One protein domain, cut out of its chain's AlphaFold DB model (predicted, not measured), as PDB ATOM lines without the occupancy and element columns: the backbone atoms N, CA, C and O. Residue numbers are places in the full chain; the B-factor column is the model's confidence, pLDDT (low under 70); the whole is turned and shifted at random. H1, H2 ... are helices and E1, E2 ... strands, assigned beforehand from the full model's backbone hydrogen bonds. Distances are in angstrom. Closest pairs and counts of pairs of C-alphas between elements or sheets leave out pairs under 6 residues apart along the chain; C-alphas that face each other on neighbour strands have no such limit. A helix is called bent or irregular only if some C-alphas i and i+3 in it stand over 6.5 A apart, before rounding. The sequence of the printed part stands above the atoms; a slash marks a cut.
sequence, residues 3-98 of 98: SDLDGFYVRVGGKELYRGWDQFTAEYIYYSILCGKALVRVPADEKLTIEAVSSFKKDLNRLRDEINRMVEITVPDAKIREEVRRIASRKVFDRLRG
ATOM      1  N   SER A   3     199.148 148.288 175.754       96.19
ATOM      2  CA  SER A   3     200.536 148.160 175.319       96.19
ATOM      3  C   SER A   3     200.897 149.301 174.371       96.19
ATOM      4  O   SER A   3     200.047 149.761 173.605       96.19
ATOM      5  N   ASP A   4     202.142 149.751 174.434       96.00
ATOM      6  CA  ASP A   4     202.740 150.745 173.545       96.00
ATOM      7  C   ASP A   4     204.190 150.337 173.206       96.00
ATOM      8  O   ASP A   4     204.586 149.190 173.433       96.00
ATOM      9  N   LEU A   5     204.971 151.245 172.611       95.75
ATOM     10  CA  LEU A   5     206.373 150.985 172.257       95.75
ATOM     11  C   LEU A   5     207.269 150.727 173.482       95.75
ATOM     12  O   LEU A   5     208.332 150.136 173.326       95.75
ATOM     13  N   ASP A   6     206.823 151.116 174.678       93.69
ATOM     14  CA  ASP A   6     207.533 150.954 175.946       93.69
ATOM     15  C   ASP A   6     206.978 149.767 176.769       93.69
ATOM     16  O   ASP A   6     207.183 149.687 177.986       93.69
ATOM     17  N   GLY A   7     206.249 148.847 176.124       95.88
ATOM     18  CA  GLY A   7     205.761 147.597 176.708       95.88
ATOM     19  C   GLY A   7     204.302 147.636 177.173       95.88
ATOM     20  O   GLY A   7     203.472 148.401 176.678       95.88
ATOM     21  N   PHE A   8     203.958 146.755 178.113       97.75
ATOM     22  CA  PHE A   8     202.624 146.644 178.702       97.75
ATOM     23  C   PHE A   8     202.486 147.558 179.913       97.75
ATOM     24  O   PHE A   8     203.396 147.658 180.736       97.75
ATOM     25  N   TYR A   9     201.312 148.167 180.075       96.75
ATOM     26  CA  TYR A   9     201.024 149.036 181.212       96.75
ATOM     27  C   TYR A   9     199.640 148.793 181.822       96.75
ATOM     28  O   TYR A   9     198.655 148.458 181.148       96.75
ATOM     29  N   VAL A  10     199.533 149.042 183.129       95.69
ATOM     30  CA  VAL A  10     198.272 149.011 183.881       95.69
ATOM     31  C   VAL A  10     197.990 150.396 184.445       95.69
ATOM     32  O   VAL A  10     198.758 150.914 185.252       95.69
ATOM     33  N   ARG A  11     196.862 150.995 184.044       93.88
ATOM     34  CA  ARG A  11     196.393 152.296 184.536       93.88
ATOM     35  C   ARG A  11     195.029 152.175 185.203       93.88
ATOM     36  O   ARG A  11     194.138 151.524 184.661       93.88
ATOM     37  N   VAL A  12     194.861 152.841 186.345       86.50
ATOM     38  CA  VAL A  12     193.602 152.918 187.104       86.50
ATOM     39  C   VAL A  12     193.390 154.363 187.538       86.50
ATOM     40  O   VAL A  12     194.297 154.985 188.082       86.50
ATOM     41  N   GLY A  13     192.214 154.929 187.252       85.00
ATOM     42  CA  GLY A  13     191.922 156.334 187.571       85.00
ATOM     43  C   GLY A  13     192.906 157.323 186.930       85.00
ATOM     44  O   GLY A  13     193.247 158.332 187.532       85.00
ATOM     45  N   GLY A  14     193.439 156.997 185.748       87.69
ATOM     46  CA  GLY A  14     194.442 157.810 185.053       87.69
ATOM     47  C   GLY A  14     195.887 157.618 185.531       87.69
ATOM     48  O   GLY A  14     196.798 157.949 184.771       87.69
ATOM     49  N   LYS A  15     196.117 157.012 186.702       91.50
ATOM     50  CA  LYS A  15     197.451 156.730 187.254       91.50
ATOM     51  C   LYS A  15     198.003 155.403 186.733       91.50
ATOM     52  O   LYS A  15     197.297 154.398 186.754       91.50
ATOM     53  N   GLU A  16     199.256 155.396 186.286       94.19
ATOM     54  CA  GLU A  16     199.993 154.170 185.958       94.19
ATOM     55  C   GLU A  16     200.457 153.474 187.241       94.19
ATOM     56  O   GLU A  16     201.034 154.099 188.129       94.19
ATOM     57  N   LEU A  17     200.122 152.192 187.358       91.31
ATOM     58  CA  LEU A  17     200.442 151.341 188.504       91.31
ATOM     59  C   LEU A  17     201.535 150.322 188.178       91.31
ATOM     60  O   LEU A  17     202.175 149.805 189.086       91.31
ATOM     61  N   TYR A  18     201.722 150.018 186.895       94.88
ATOM     62  CA  TYR A  18     202.713 149.070 186.411       94.88
ATOM     63  C   TYR A  18     203.081 149.385 184.962       94.88
ATOM     64  O   TYR A  18     202.193 149.730 184.174       94.88
ATOM     65  N   ARG A  19     204.360 149.176 184.630       96.31
ATOM     66  CA  ARG A  19     204.900 149.125 183.271       96.31
ATOM     67  C   ARG A  19     205.998 148.069 183.190       96.31
ATOM     68  O   ARG A  19     206.824 147.976 184.097       96.31
ATOM     69  N   GLY A  20     206.007 147.292 182.114       95.62
ATOM     70  CA  GLY A  20     207.024 146.273 181.879       95.62
ATOM     71  C   GLY A  20     206.794 145.482 180.597       95.62
ATOM     72  O   GLY A  20     205.789 145.650 179.912       95.62
ATOM     73  N   TRP A  21     207.741 144.604 180.274       96.12
ATOM     74  CA  TRP A  21     207.711 143.796 179.049       96.12
ATOM     75  C   TRP A  21     207.002 142.447 179.211       96.12
ATOM     76  O   TRP A  21     206.669 141.816 178.214       96.12
ATOM     77  N   ASP A  22     206.734 142.020 180.447       94.88
ATOM     78  CA  ASP A  22     206.017 140.776 180.716       94.88
ATOM     79  C   ASP A  22     204.496 141.002 180.724       94.88
ATOM     80  O   ASP A  22     203.920 141.602 181.642       94.88
ATOM     81  N   GLN A  23     203.843 140.473 179.689       95.75
ATOM     82  CA  GLN A  23     202.395 140.508 179.541       95.75
ATOM     83  C   GLN A  23     201.672 139.798 180.694       95.75
ATOM     84  O   GLN A  23     200.646 140.300 181.157       95.75
ATOM     85  N   PHE A  24     202.169 138.650 181.163       96.50
ATOM     86  CA  PHE A  24     201.488 137.868 182.197       96.50
ATOM     87  C   PHE A  24     201.528 138.585 183.540       96.50
ATOM     88  O   PHE A  24     200.508 138.640 184.226       96.50
ATOM     89  N   THR A  25     202.645 139.228 183.881       96.06
ATOM     90  CA  THR A  25     202.702 140.111 185.051       96.06
ATOM     91  C   THR A  25     201.713 141.274 184.930       96.06
ATOM     92  O   THR A  25     200.955 141.539 185.870       96.06
ATOM     93  N   ALA A  26     201.656 141.949 183.776       96.56
ATOM     94  CA  ALA A  26     200.706 143.045 183.561       96.56
ATOM     95  C   ALA A  26     199.245 142.584 183.721       96.56
ATOM     96  O   ALA A  26     198.440 143.252 184.375       96.56
ATOM     97  N   GLU A  27     198.907 141.426 183.155       96.75
ATOM     98  CA  GLU A  27     197.580 140.815 183.244       96.75
ATOM     99  C   GLU A  27     197.239 140.389 184.669       96.75
ATOM    100  O   GLU A  27     196.141 140.678 185.144       96.75
ATOM    101  N   TYR A  28     198.182 139.770 185.378       96.88
ATOM    102  CA  TYR A  28     198.014 139.373 186.773       96.88
ATOM    103  C   TYR A  28     197.674 140.578 187.655       96.88
ATOM    104  O   TYR A  28     196.712 140.546 188.428       96.88
ATOM    105  N   ILE A  29     198.422 141.674 187.497       95.38
ATOM    106  CA  ILE A  29     198.178 142.931 188.212       95.38
ATOM    107  C   ILE A  29     196.814 143.505 187.829       95.38
ATOM    108  O   ILE A  29     196.016 143.848 188.705       95.38
ATOM    109  N   TYR A  30     196.519 143.575 186.532       94.50
ATOM    110  CA  TYR A  30     195.261 144.113 186.030       94.50
ATOM    111  C   TYR A  30     194.044 143.356 186.579       94.50
ATOM    112  O   TYR A  30     193.120 143.986 187.097       94.50
ATOM    113  N   TYR A  31     194.045 142.025 186.510       93.56
ATOM    114  CA  TYR A  31     192.935 141.207 186.993       93.56
ATOM    115  C   TYR A  31     192.810 141.232 188.516       93.56
ATOM    116  O   TYR A  31     191.697 141.311 189.031       93.56
ATOM    117  N   SER A  32     193.928 141.266 189.243       93.31
ATOM    118  CA  SER A  32     193.904 141.420 190.702       93.31
ATOM    119  C   SER A  32     193.204 142.717 191.122       93.31
ATOM    120  O   SER A  32     192.348 142.707 192.007       93.31
ATOM    121  N   ILE A  33     193.510 143.831 190.447       91.19
ATOM    122  CA  ILE A  33     192.864 145.121 190.721       91.19
ATOM    123  C   ILE A  33     191.401 145.126 190.262       91.19
ATOM    124  O   ILE A  33     190.538 145.674 190.950       91.19
ATOM    125  N   LEU A  34     191.093 144.504 189.117       87.62
ATOM    126  CA  LEU A  34     189.716 144.366 188.633       87.62
ATOM    127  C   LEU A  34     188.822 143.708 189.697       87.62
ATOM    128  O   LEU A  34     187.720 144.203 189.946       87.62
ATOM    129  N   CYS A  35     189.354 142.682 190.367       88.25
ATOM    130  CA  CYS A  35     188.745 141.950 191.479       88.25
ATOM    131  C   CYS A  35     188.904 142.637 192.854       88.25
ATOM    132  O   CYS A  35     188.775 141.985 193.887       88.25
ATOM    133  N   GLY A  36     189.215 143.935 192.895       87.75
ATOM    134  CA  GLY A  36     189.172 144.738 194.120       87.75
ATOM    135  C   GLY A  36     190.388 144.625 195.041       87.75
ATOM    136  O   GLY A  36     190.340 145.112 196.169       87.75
ATOM    137  N   LYS A  37     191.502 144.016 194.610       90.44
ATOM    138  CA  LYS A  37     192.719 143.972 195.437       90.44
ATOM    139  C   LYS A  37     193.432 145.325 195.435       90.44
ATOM    140  O   LYS A  37     193.841 145.820 194.389       90.44
ATOM    141  N   ALA A  38     193.620 145.894 196.629       85.12
ATOM    142  CA  ALA A  38     194.340 147.156 196.829       85.12
ATOM    143  C   ALA A  38     195.872 146.998 196.796       85.12
ATOM    144  O   ALA A  38     196.583 147.927 196.424       85.12
ATOM    145  N   LEU A  39     196.374 145.819 197.174       89.56
ATOM    146  CA  LEU A  39     197.786 145.456 197.122       89.56
ATOM    147  C   LEU A  39     197.928 144.150 196.343       89.56
ATOM    148  O   LEU A  39     197.255 143.167 196.655       89.56
ATOM    149  N   VAL A  40     198.823 144.142 195.359       92.38
ATOM    150  CA  VAL A  40     199.108 142.972 194.527       92.38
ATOM    151  C   VAL A  40     200.558 142.564 194.742       92.38
ATOM    152  O   VAL A  40     201.464 143.378 194.580       92.38
ATOM    153  N   ARG A  41     200.777 141.302 195.117       93.25
ATOM    154  CA  ARG A  41     202.103 140.677 195.157       93.25
ATOM    155  C   ARG A  41     202.158 139.665 194.028       93.25
ATOM    156  O   ARG A  41     201.347 138.746 194.005       93.25
ATOM    157  N   VAL A  42     203.079 139.866 193.097       93.88
ATOM    158  CA  VAL A  42     203.259 138.962 191.960       93.88
ATOM    159  C   VAL A  42     204.163 137.808 192.406       93.88
ATOM    160  O   VAL A  42     205.191 138.075 193.036       93.88
ATOM    161  N   PRO A  43     203.790 136.542 192.152       94.25
ATOM    162  CA  PRO A  43     204.667 135.404 192.405       94.25
ATOM    163  C   PRO A  43     206.008 135.552 191.678       94.25
ATOM    164  O   PRO A  43     206.048 135.956 190.522       94.25
ATOM    165  N   ALA A  44     207.107 135.194 192.349       92.12
ATOM    166  CA  ALA A  44     208.432 135.182 191.723       92.12
ATOM    167  C   ALA A  44     208.588 134.041 190.699       92.12
ATOM    168  O   ALA A  44     209.381 134.153 189.772       92.12
ATOM    169  N   ASP A  45     207.836 132.950 190.874       95.44
ATOM    170  CA  ASP A  45     207.752 131.872 189.892       95.44
ATOM    171  C   ASP A  45     206.807 132.281 188.756       95.44
ATOM    172  O   ASP A  45     205.589 132.392 188.933       95.44
ATOM    173  N   GLU A  46     207.384 132.498 187.578       94.06
ATOM    174  CA  GLU A  46     206.671 132.876 186.362       94.06
ATOM    175  C   GLU A  46     205.590 131.853 185.984       94.06
ATOM    176  O   GLU A  46     204.499 132.241 185.557       94.06
ATOM    177  N   LYS A  47     205.829 130.553 186.209       96.44
ATOM    178  CA  LYS A  47     204.855 129.506 185.865       96.44
ATOM    179  C   LYS A  47     203.563 129.672 186.651       96.44
ATOM    180  O   LYS A  47     202.487 129.592 186.066       96.44
ATOM    181  N   LEU A  48     203.665 129.989 187.943       96.25
ATOM    182  CA  LEU A  48     202.492 130.246 188.784       96.25
ATOM    183  C   LEU A  48     201.704 131.465 188.294       96.25
ATOM    184  O   LEU A  48     200.472 131.454 188.312       96.25
ATOM    185  N   THR A  49     202.396 132.507 187.828       96.62
ATOM    186  CA  THR A  49     201.755 133.701 187.260       96.62
ATOM    187  C   THR A  49     201.007 133.359 185.969       96.62
ATOM    188  O   THR A  49     199.829 133.700 185.837       96.62
ATOM    189  N   ILE A  50     201.645 132.630 185.049       97.75
ATOM    190  CA  ILE A  50     201.040 132.188 183.783       97.75
ATOM    191  C   ILE A  50     199.815 131.303 184.037       97.75
ATOM    192  O   ILE A  50     198.763 131.516 183.424       97.75
ATOM    193  N   GLU A  51     199.924 130.327 184.939       97.62
ATOM    194  CA  GLU A  51     198.834 129.412 185.286       97.62
ATOM    195  C   GLU A  51     197.644 130.159 185.894       97.62
ATOM    196  O   GLU A  51     196.505 129.969 185.454       97.62
ATOM    197  N   ALA A  52     197.897 131.064 186.845       96.44
ATOM    198  CA  ALA A  52     196.856 131.868 187.476       96.44
ATOM    199  C   ALA A  52     196.124 132.754 186.457       96.44
ATOM    200  O   ALA A  52     194.890 132.774 186.419       96.44
ATOM    201  N   VAL A  53     196.873 133.448 185.594       97.50
ATOM    202  CA  VAL A  53     196.306 134.310 184.548       97.50
ATOM    203  C   VAL A  53     195.506 133.494 183.534       97.50
ATOM    204  O   VAL A  53     194.391 133.879 183.176       97.50
ATOM    205  N   SER A  54     196.039 132.358 183.088       97.81
ATOM    206  CA  SER A  54     195.384 131.501 182.093       97.81
ATOM    207  C   SER A  54     194.088 130.895 182.627       97.81
ATOM    208  O   SER A  54     193.065 130.922 181.941       97.81
ATOM    209  N   SER A  55     194.111 130.403 183.869       97.25
ATOM    210  CA  SER A  55     192.925 129.877 184.549       97.25
ATOM    211  C   SER A  55     191.854 130.962 184.698       97.25
ATOM    212  O   SER A  55     190.721 130.791 184.245       97.25
ATOM    213  N   PHE A  56     192.238 132.141 185.197       95.31
ATOM    214  CA  PHE A  56     191.314 133.262 185.349       95.31
ATOM    215  C   PHE A  56     190.711 133.719 184.016       95.31
ATOM    216  O   PHE A  56     189.511 133.969 183.931       95.31
ATOM    217  N   LYS A  57     191.511 133.804 182.944       95.94
ATOM    218  CA  LYS A  57     191.016 134.147 181.600       95.94
ATOM    219  C   LYS A  57     189.977 133.154 181.096       95.94
ATOM    220  O   LYS A  57     189.002 133.568 180.471       95.94
ATOM    221  N   LYS A  58     190.168 131.859 181.360       97.56
ATOM    222  CA  LYS A  58     189.206 130.817 180.987       97.56
ATOM    223  C   LYS A  58     187.863 131.034 181.686       97.56
ATOM    224  O   LYS A  58     186.829 131.035 181.018       97.56
ATOM    225  N   ASP A  59     187.887 131.288 182.991       95.00
ATOM    226  CA  ASP A  59     186.675 131.553 183.771       95.00
ATOM    227  C   ASP A  59     186.010 132.873 183.367       95.00
ATOM    228  O   ASP A  59     184.792 132.940 183.193       95.00
ATOM    229  N   LEU A  60     186.809 133.913 183.123       93.38
ATOM    230  CA  LEU A  60     186.336 135.206 182.642       93.38
ATOM    231  C   LEU A  60     185.649 135.089 181.277       93.38
ATOM    232  O   LEU A  60     184.595 135.686 181.069       93.38
ATOM    233  N   ASN A  61     186.225 134.330 180.346       95.56
ATOM    234  CA  ASN A  61     185.614 134.101 179.038       95.56
ATOM    235  C   ASN A  61     184.291 133.347 179.177       95.56
ATOM    236  O   ASN A  61     183.292 133.776 178.608       95.56
ATOM    237  N   ARG A  62     184.247 132.306 180.019       96.88
ATOM    238  CA  ARG A  62     183.007 131.575 180.308       96.88
ATOM    239  C   ARG A  62     181.918 132.491 180.876       96.88
ATOM    240  O   ARG A  62     180.779 132.429 180.422       96.88
ATOM    241  N   LEU A  63     182.269 133.363 181.821       93.81
ATOM    242  CA  LEU A  63     181.348 134.355 182.378       93.81
ATOM    243  C   LEU A  63     180.822 135.313 181.297       93.81
ATOM    244  O   LEU A  63     179.630 135.613 181.264       93.81
ATOM    245  N   ARG A  64     181.695 135.800 180.405       93.88
ATOM    246  CA  ARG A  64     181.300 136.699 179.307       93.88
ATOM    247  C   ARG A  64     180.352 136.007 178.333       93.88
ATOM    248  O   ARG A  64     179.357 136.613 177.946       93.88
ATOM    249  N   ASP A  65     180.616 134.751 177.992       96.62
ATOM    250  CA  ASP A  65     179.737 133.953 177.135       96.62
ATOM    251  C   ASP A  65     178.364 133.738 177.776       96.62
ATOM    252  O   ASP A  65     177.339 133.836 177.102       96.62
ATOM    253  N   GLU A  66     178.322 133.493 179.084       96.38
ATOM    254  CA  GLU A  66     177.072 133.329 179.823       96.38
ATOM    255  C   GLU A  66     176.265 134.634 179.884       96.38
ATOM    256  O   GLU A  66     175.067 134.626 179.601       96.38
ATOM    257  N   ILE A  67     176.921 135.775 180.131       95.31
ATOM    258  CA  ILE A  67     176.289 137.102 180.035       95.31
ATOM    259  C   ILE A  67     175.736 137.333 178.624       95.31
ATOM    260  O   ILE A  67     174.597 137.773 178.480       95.31
ATOM    261  N   ASN A  68     176.516 137.025 177.584       95.44
ATOM    262  CA  ASN A  68     176.098 137.211 176.195       95.44
ATOM    263  C   ASN A  68     174.855 136.383 175.866       95.44
ATOM    264  O   ASN A  68     173.869 136.945 175.389       95.44
ATOM    265  N   ARG A  69     174.864 135.087 176.203       96.88
ATOM    266  CA  ARG A  69     173.711 134.191 176.019       96.88
ATOM    267  C   ARG A  69     172.472 134.713 176.738       96.88
ATOM    268  O   ARG A  69     171.396 134.769 176.150       96.88
ATOM    269  N   MET A  70     172.619 135.139 177.993       96.38
ATOM    270  CA  MET A  70     171.500 135.677 178.767       96.38
ATOM    271  C   MET A  70     170.926 136.940 178.129       96.38
ATOM    272  O   MET A  70     169.708 137.063 178.020       96.38
ATOM    273  N   VAL A  71     171.768 137.867 177.665       96.25
ATOM    274  CA  VAL A  71     171.293 139.082 176.987       96.25
ATOM    275  C   VAL A  71     170.605 138.755 175.662       96.25
ATOM    276  O   VAL A  71     169.562 139.331 175.367       96.25
ATOM    277  N   GLU A  72     171.136 137.822 174.875       95.31
ATOM    278  CA  GLU A  72     170.525 137.410 173.605       95.31
ATOM    279  C   GLU A  72     169.127 136.811 173.786       95.31
ATOM    280  O   GLU A  72     168.233 137.114 172.996       95.31
ATOM    281  N   ILE A  73     168.933 136.009 174.837       96.25
ATOM    282  CA  ILE A  73     167.654 135.351 175.136       96.25
ATOM    283  C   ILE A  73     166.653 136.327 175.773       96.25
ATOM    284  O   ILE A  73     165.460 136.259 175.488       96.25
ATOM    285  N   THR A  74     167.114 137.229 176.647       96.38
ATOM    286  CA  THR A  74     166.225 138.056 177.490       96.38
ATOM    287  C   THR A  74     165.965 139.463 176.959       96.38
ATOM    288  O   THR A  74     165.020 140.105 177.413       96.38
ATOM    289  N   VAL A  75     166.767 139.959 176.010       95.94
ATOM    290  CA  VAL A  75     166.648 141.317 175.461       95.94
ATOM    291  C   VAL A  75     166.288 141.242 173.973       95.94
ATOM    292  O   VAL A  75     167.173 141.090 173.124       95.94
ATOM    293  N   PRO A  76     164.998 141.363 173.609       93.38
ATOM    294  CA  PRO A  76     164.562 141.254 172.218       93.38
ATOM    295  C   PRO A  76     165.127 142.362 171.325       93.38
ATOM    296  O   PRO A  76     165.563 142.087 170.209       93.38
ATOM    297  N   ASP A  77     165.165 143.600 171.825       95.50
ATOM    298  CA  ASP A  77     165.639 144.748 171.056       95.50
ATOM    299  C   ASP A  77     167.170 144.754 170.944       95.50
ATOM    300  O   ASP A  77     167.902 145.048 171.893       95.50
ATOM    301  N   ALA A  78     167.659 144.458 169.739       93.69
ATOM    302  CA  ALA A  78     169.078 144.447 169.415       93.69
ATOM    303  C   ALA A  78     169.767 145.804 169.644       93.69
ATOM    304  O   ALA A  78     170.962 145.821 169.941       93.69
ATOM    305  N   LYS A  79     169.036 146.926 169.564       95.62
ATOM    306  CA  LYS A  79     169.595 148.276 169.733       95.62
ATOM    307  C   LYS A  79     170.103 148.528 171.151       95.62
ATOM    308  O   LYS A  79     171.015 149.331 171.325       95.62
ATOM    309  N   ILE A  80     169.546 147.838 172.151       96.31
ATOM    310  CA  ILE A  80     169.913 148.026 173.564       96.31
ATOM    311  C   ILE A  80     170.790 146.903 174.129       96.31
ATOM    312  O   ILE A  80     171.335 147.055 175.220       96.31
ATOM    313  N   ARG A  81     170.965 145.783 173.408       95.56
ATOM    314  CA  ARG A  81     171.730 144.616 173.896       95.56
ATOM    315  C   ARG A  81     173.140 144.974 174.337       95.56
ATOM    316  O   ARG A  81     173.607 144.459 175.347       95.56
ATOM    317  N   GLU A  82     173.804 145.859 173.603       95.00
ATOM    318  CA  GLU A  82     175.171 146.253 173.933       95.00
ATOM    319  C   GLU A  82     175.249 147.020 175.255       95.00
ATOM    320  O   GLU A  82     176.085 146.716 176.108       95.00
ATOM    321  N   GLU A  83     174.313 147.941 175.484       95.88
ATOM    322  CA  GLU A  83     174.246 148.669 176.748       95.88
ATOM    323  C   GLU A  83     173.904 147.725 177.910       95.88
ATOM    324  O   GLU A  83     174.522 147.802 178.974       95.88
ATOM    325  N   VAL A  84     172.994 146.767 177.700       96.06
ATOM    326  CA  VAL A  84     172.664 145.763 178.721       96.06
ATOM    327  C   VAL A  84     173.868 144.868 179.034       96.06
ATOM    328  O   VAL A  84     174.158 144.662 180.213       96.06
ATOM    329  N   ARG A  85     174.621 144.393 178.028       95.19
ATOM    330  CA  ARG A  85     175.866 143.622 178.232       95.19
ATOM    331  C   ARG A  85     176.876 144.398 179.067       95.19
ATOM    332  O   ARG A  85     177.453 143.850 180.013       95.19
ATOM    333  N   ARG A  86     177.067 145.683 178.750       94.06
ATOM    334  CA  ARG A  86     177.974 146.575 179.480       94.06
ATOM    335  C   ARG A  86     177.556 146.735 180.940       94.06
ATOM    336  O   ARG A  86     178.386 146.575 181.836       94.06
ATOM    337  N   ILE A  87     176.275 147.010 181.193       94.75
ATOM    338  CA  ILE A  87     175.735 147.177 182.549       94.75
ATOM    339  C   ILE A  87     175.827 145.869 183.340       94.75
ATOM    340  O   ILE A  87     176.260 145.895 184.492       94.75
ATOM    341  N   ALA A  88     175.447 144.737 182.741       94.06
ATOM    342  CA  ALA A  88     175.508 143.421 183.375       94.06
ATOM    343  C   ALA A  88     176.940 143.080 183.795       94.06
ATOM    344  O   ALA A  88     177.181 142.771 184.961       94.06
ATOM    345  N   SER A  89     177.897 143.243 182.877       91.00
ATOM    346  CA  SER A  89     179.319 143.012 183.148       91.00
ATOM    347  C   SER A  89     179.804 143.877 184.310       91.00
ATOM    348  O   SER A  89     180.380 143.359 185.265       91.00
ATOM    349  N   ARG A  90     179.507 145.185 184.287       89.50
ATOM    350  CA  ARG A  90     179.876 146.104 185.374       89.50
ATOM    351  C   ARG A  90     179.299 145.653 186.717       89.50
ATOM    352  O   ARG A  90     180.045 145.550 187.683       89.50
ATOM    353  N   LYS A  91     178.003 145.319 186.768       90.62
ATOM    354  CA  LYS A  91     177.343 144.876 188.007       90.62
ATOM    355  C   LYS A  91     177.947 143.594 188.582       90.62
ATOM    356  O   LYS A  91     177.982 143.460 189.802       90.62
ATOM    357  N   VAL A  92     178.407 142.663 187.744       88.62
ATOM    358  CA  VAL A  92     179.086 141.446 188.221       88.62
ATOM    359  C   VAL A  92     180.403 141.802 188.909       88.62
ATOM    360  O   VAL A  92     180.629 141.375 190.037       88.62
ATOM    361  N   PHE A  93     181.237 142.637 188.288       82.75
ATOM    362  CA  PHE A  93     182.509 143.045 188.893       82.75
ATOM    363  C   PHE A  93     182.340 143.946 190.116       82.75
ATOM    364  O   PHE A  93     183.119 143.824 191.055       82.75
ATOM    365  N   ASP A  94     181.315 144.799 190.155       85.62
ATOM    366  CA  ASP A  94     181.014 145.604 191.343       85.62
ATOM    367  C   ASP A  94     180.709 144.714 192.558       85.62
ATOM    368  O   ASP A  94     181.137 145.028 193.664       85.62
ATOM    369  N   ARG A  95     180.049 143.561 192.360       82.75
ATOM    370  CA  ARG A  95     179.820 142.582 193.438       82.75
ATOM    371  C   ARG A  95     181.082 141.851 193.884       82.75
ATOM    372  O   ARG A  95     181.150 141.446 195.033       82.75
ATOM    373  N   LEU A  96     182.060 141.675 192.998       71.94
ATOM    374  CA  LEU A  96     183.341 141.039 193.332       71.94
ATOM    375  C   LEU A  96     184.282 141.968 194.112       71.94
ATOM    376  O   LEU A  96     185.271 141.506 194.672       71.94
ATOM    377  N   ARG A  97     183.990 143.272 194.124       69.06
ATOM    378  CA  ARG A  97     184.729 144.292 194.880       69.06
ATOM    379  C   ARG A  97     184.173 144.520 196.291       69.06
ATOM    380  O   ARG A  97     184.767 145.312 197.020       69.06
ATOM    381  N   GLY A  98     183.033 143.902 196.614       54.34
ATOM    382  CA  GLY A  98     182.333 144.009 197.897       54.34
ATOM    383  C   GLY A  98     182.860 143.055 198.955       54.34
ATOM    384  O   GLY A  98     183.281 141.938 198.584       54.34
TER     385      GLY A  98
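This is residues 3 to 98 of the 98 residues of an uncharacterized protein of Thermofilum sp (UniProt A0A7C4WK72). A small head, in which the strand hairpin E1 and E2 packs on H1, sits beside the first part of the long helix H2, with H1 between hairpin and H2. H2 makes the long axis, and from its far end H3 folds back in a V. The 96 printed residues hold E1, E2, H1, H2 and H3 in that order, with an antiparallel sheet E1 - E2; the class is mostly helix. The whole is loose, radius of gyration of the C-alphas 15.9 A, and elongated, spanning 47 by 30 by 28 A.

E1 is residues 7 to 12, from C-alpha 7 at (205.761, 147.597, 176.708), and E2 is residues 15 to 20. H1 is residues 23 to 34, 16.1 A long. H2, residues 46 to 74, measures 41.7 A. H3, residues 78 to 96, measures 28.1 A and ends with C-alpha 96 at (183.341, 141.039, 193.332); it is irregular, C-alphas 79 and 82 being 7.3 A apart.

E1 and E2 form an antiparallel hairpin at 158 degrees, with N 10 and O 18 within hydrogen-bond range at 2.9 A. The closest C-alphas of E1 and H1 are those of Val 10 and Tyr 30, 6.1 A apart. H1, with residues 24 to 28 alone, touches H2 at a steep tilt of 53 degrees, the same way; the closest C-alphas, of Tyr 28 and Val 53, are 5.8 A apart. H2 and H3 form a helical hairpin, a steep tilt of 44 degrees, opposite ways; residues 64 to 72 alone touch residues 81 to 89 alone, closest at the C-alphas of Val 71 and Arg 81, 6.4 A. H1 and H3 are close but not clearly touching, C-alphas 34 and 93 being 7.3 A apart. E1 and E2 are apart from H2 and H3. Every O i to N i+4 pair is within range in H1 and H2, and 13 of 15 in H3.

The C-alphas farthest apart, of Ala 44 and Asp 77, are 48.5 A apart. The printed part has no cut. H1 to H2 is a long link of 11 residues. Mean pLDDT of the printed part is 93.1; residues 97 to 98 are under 70.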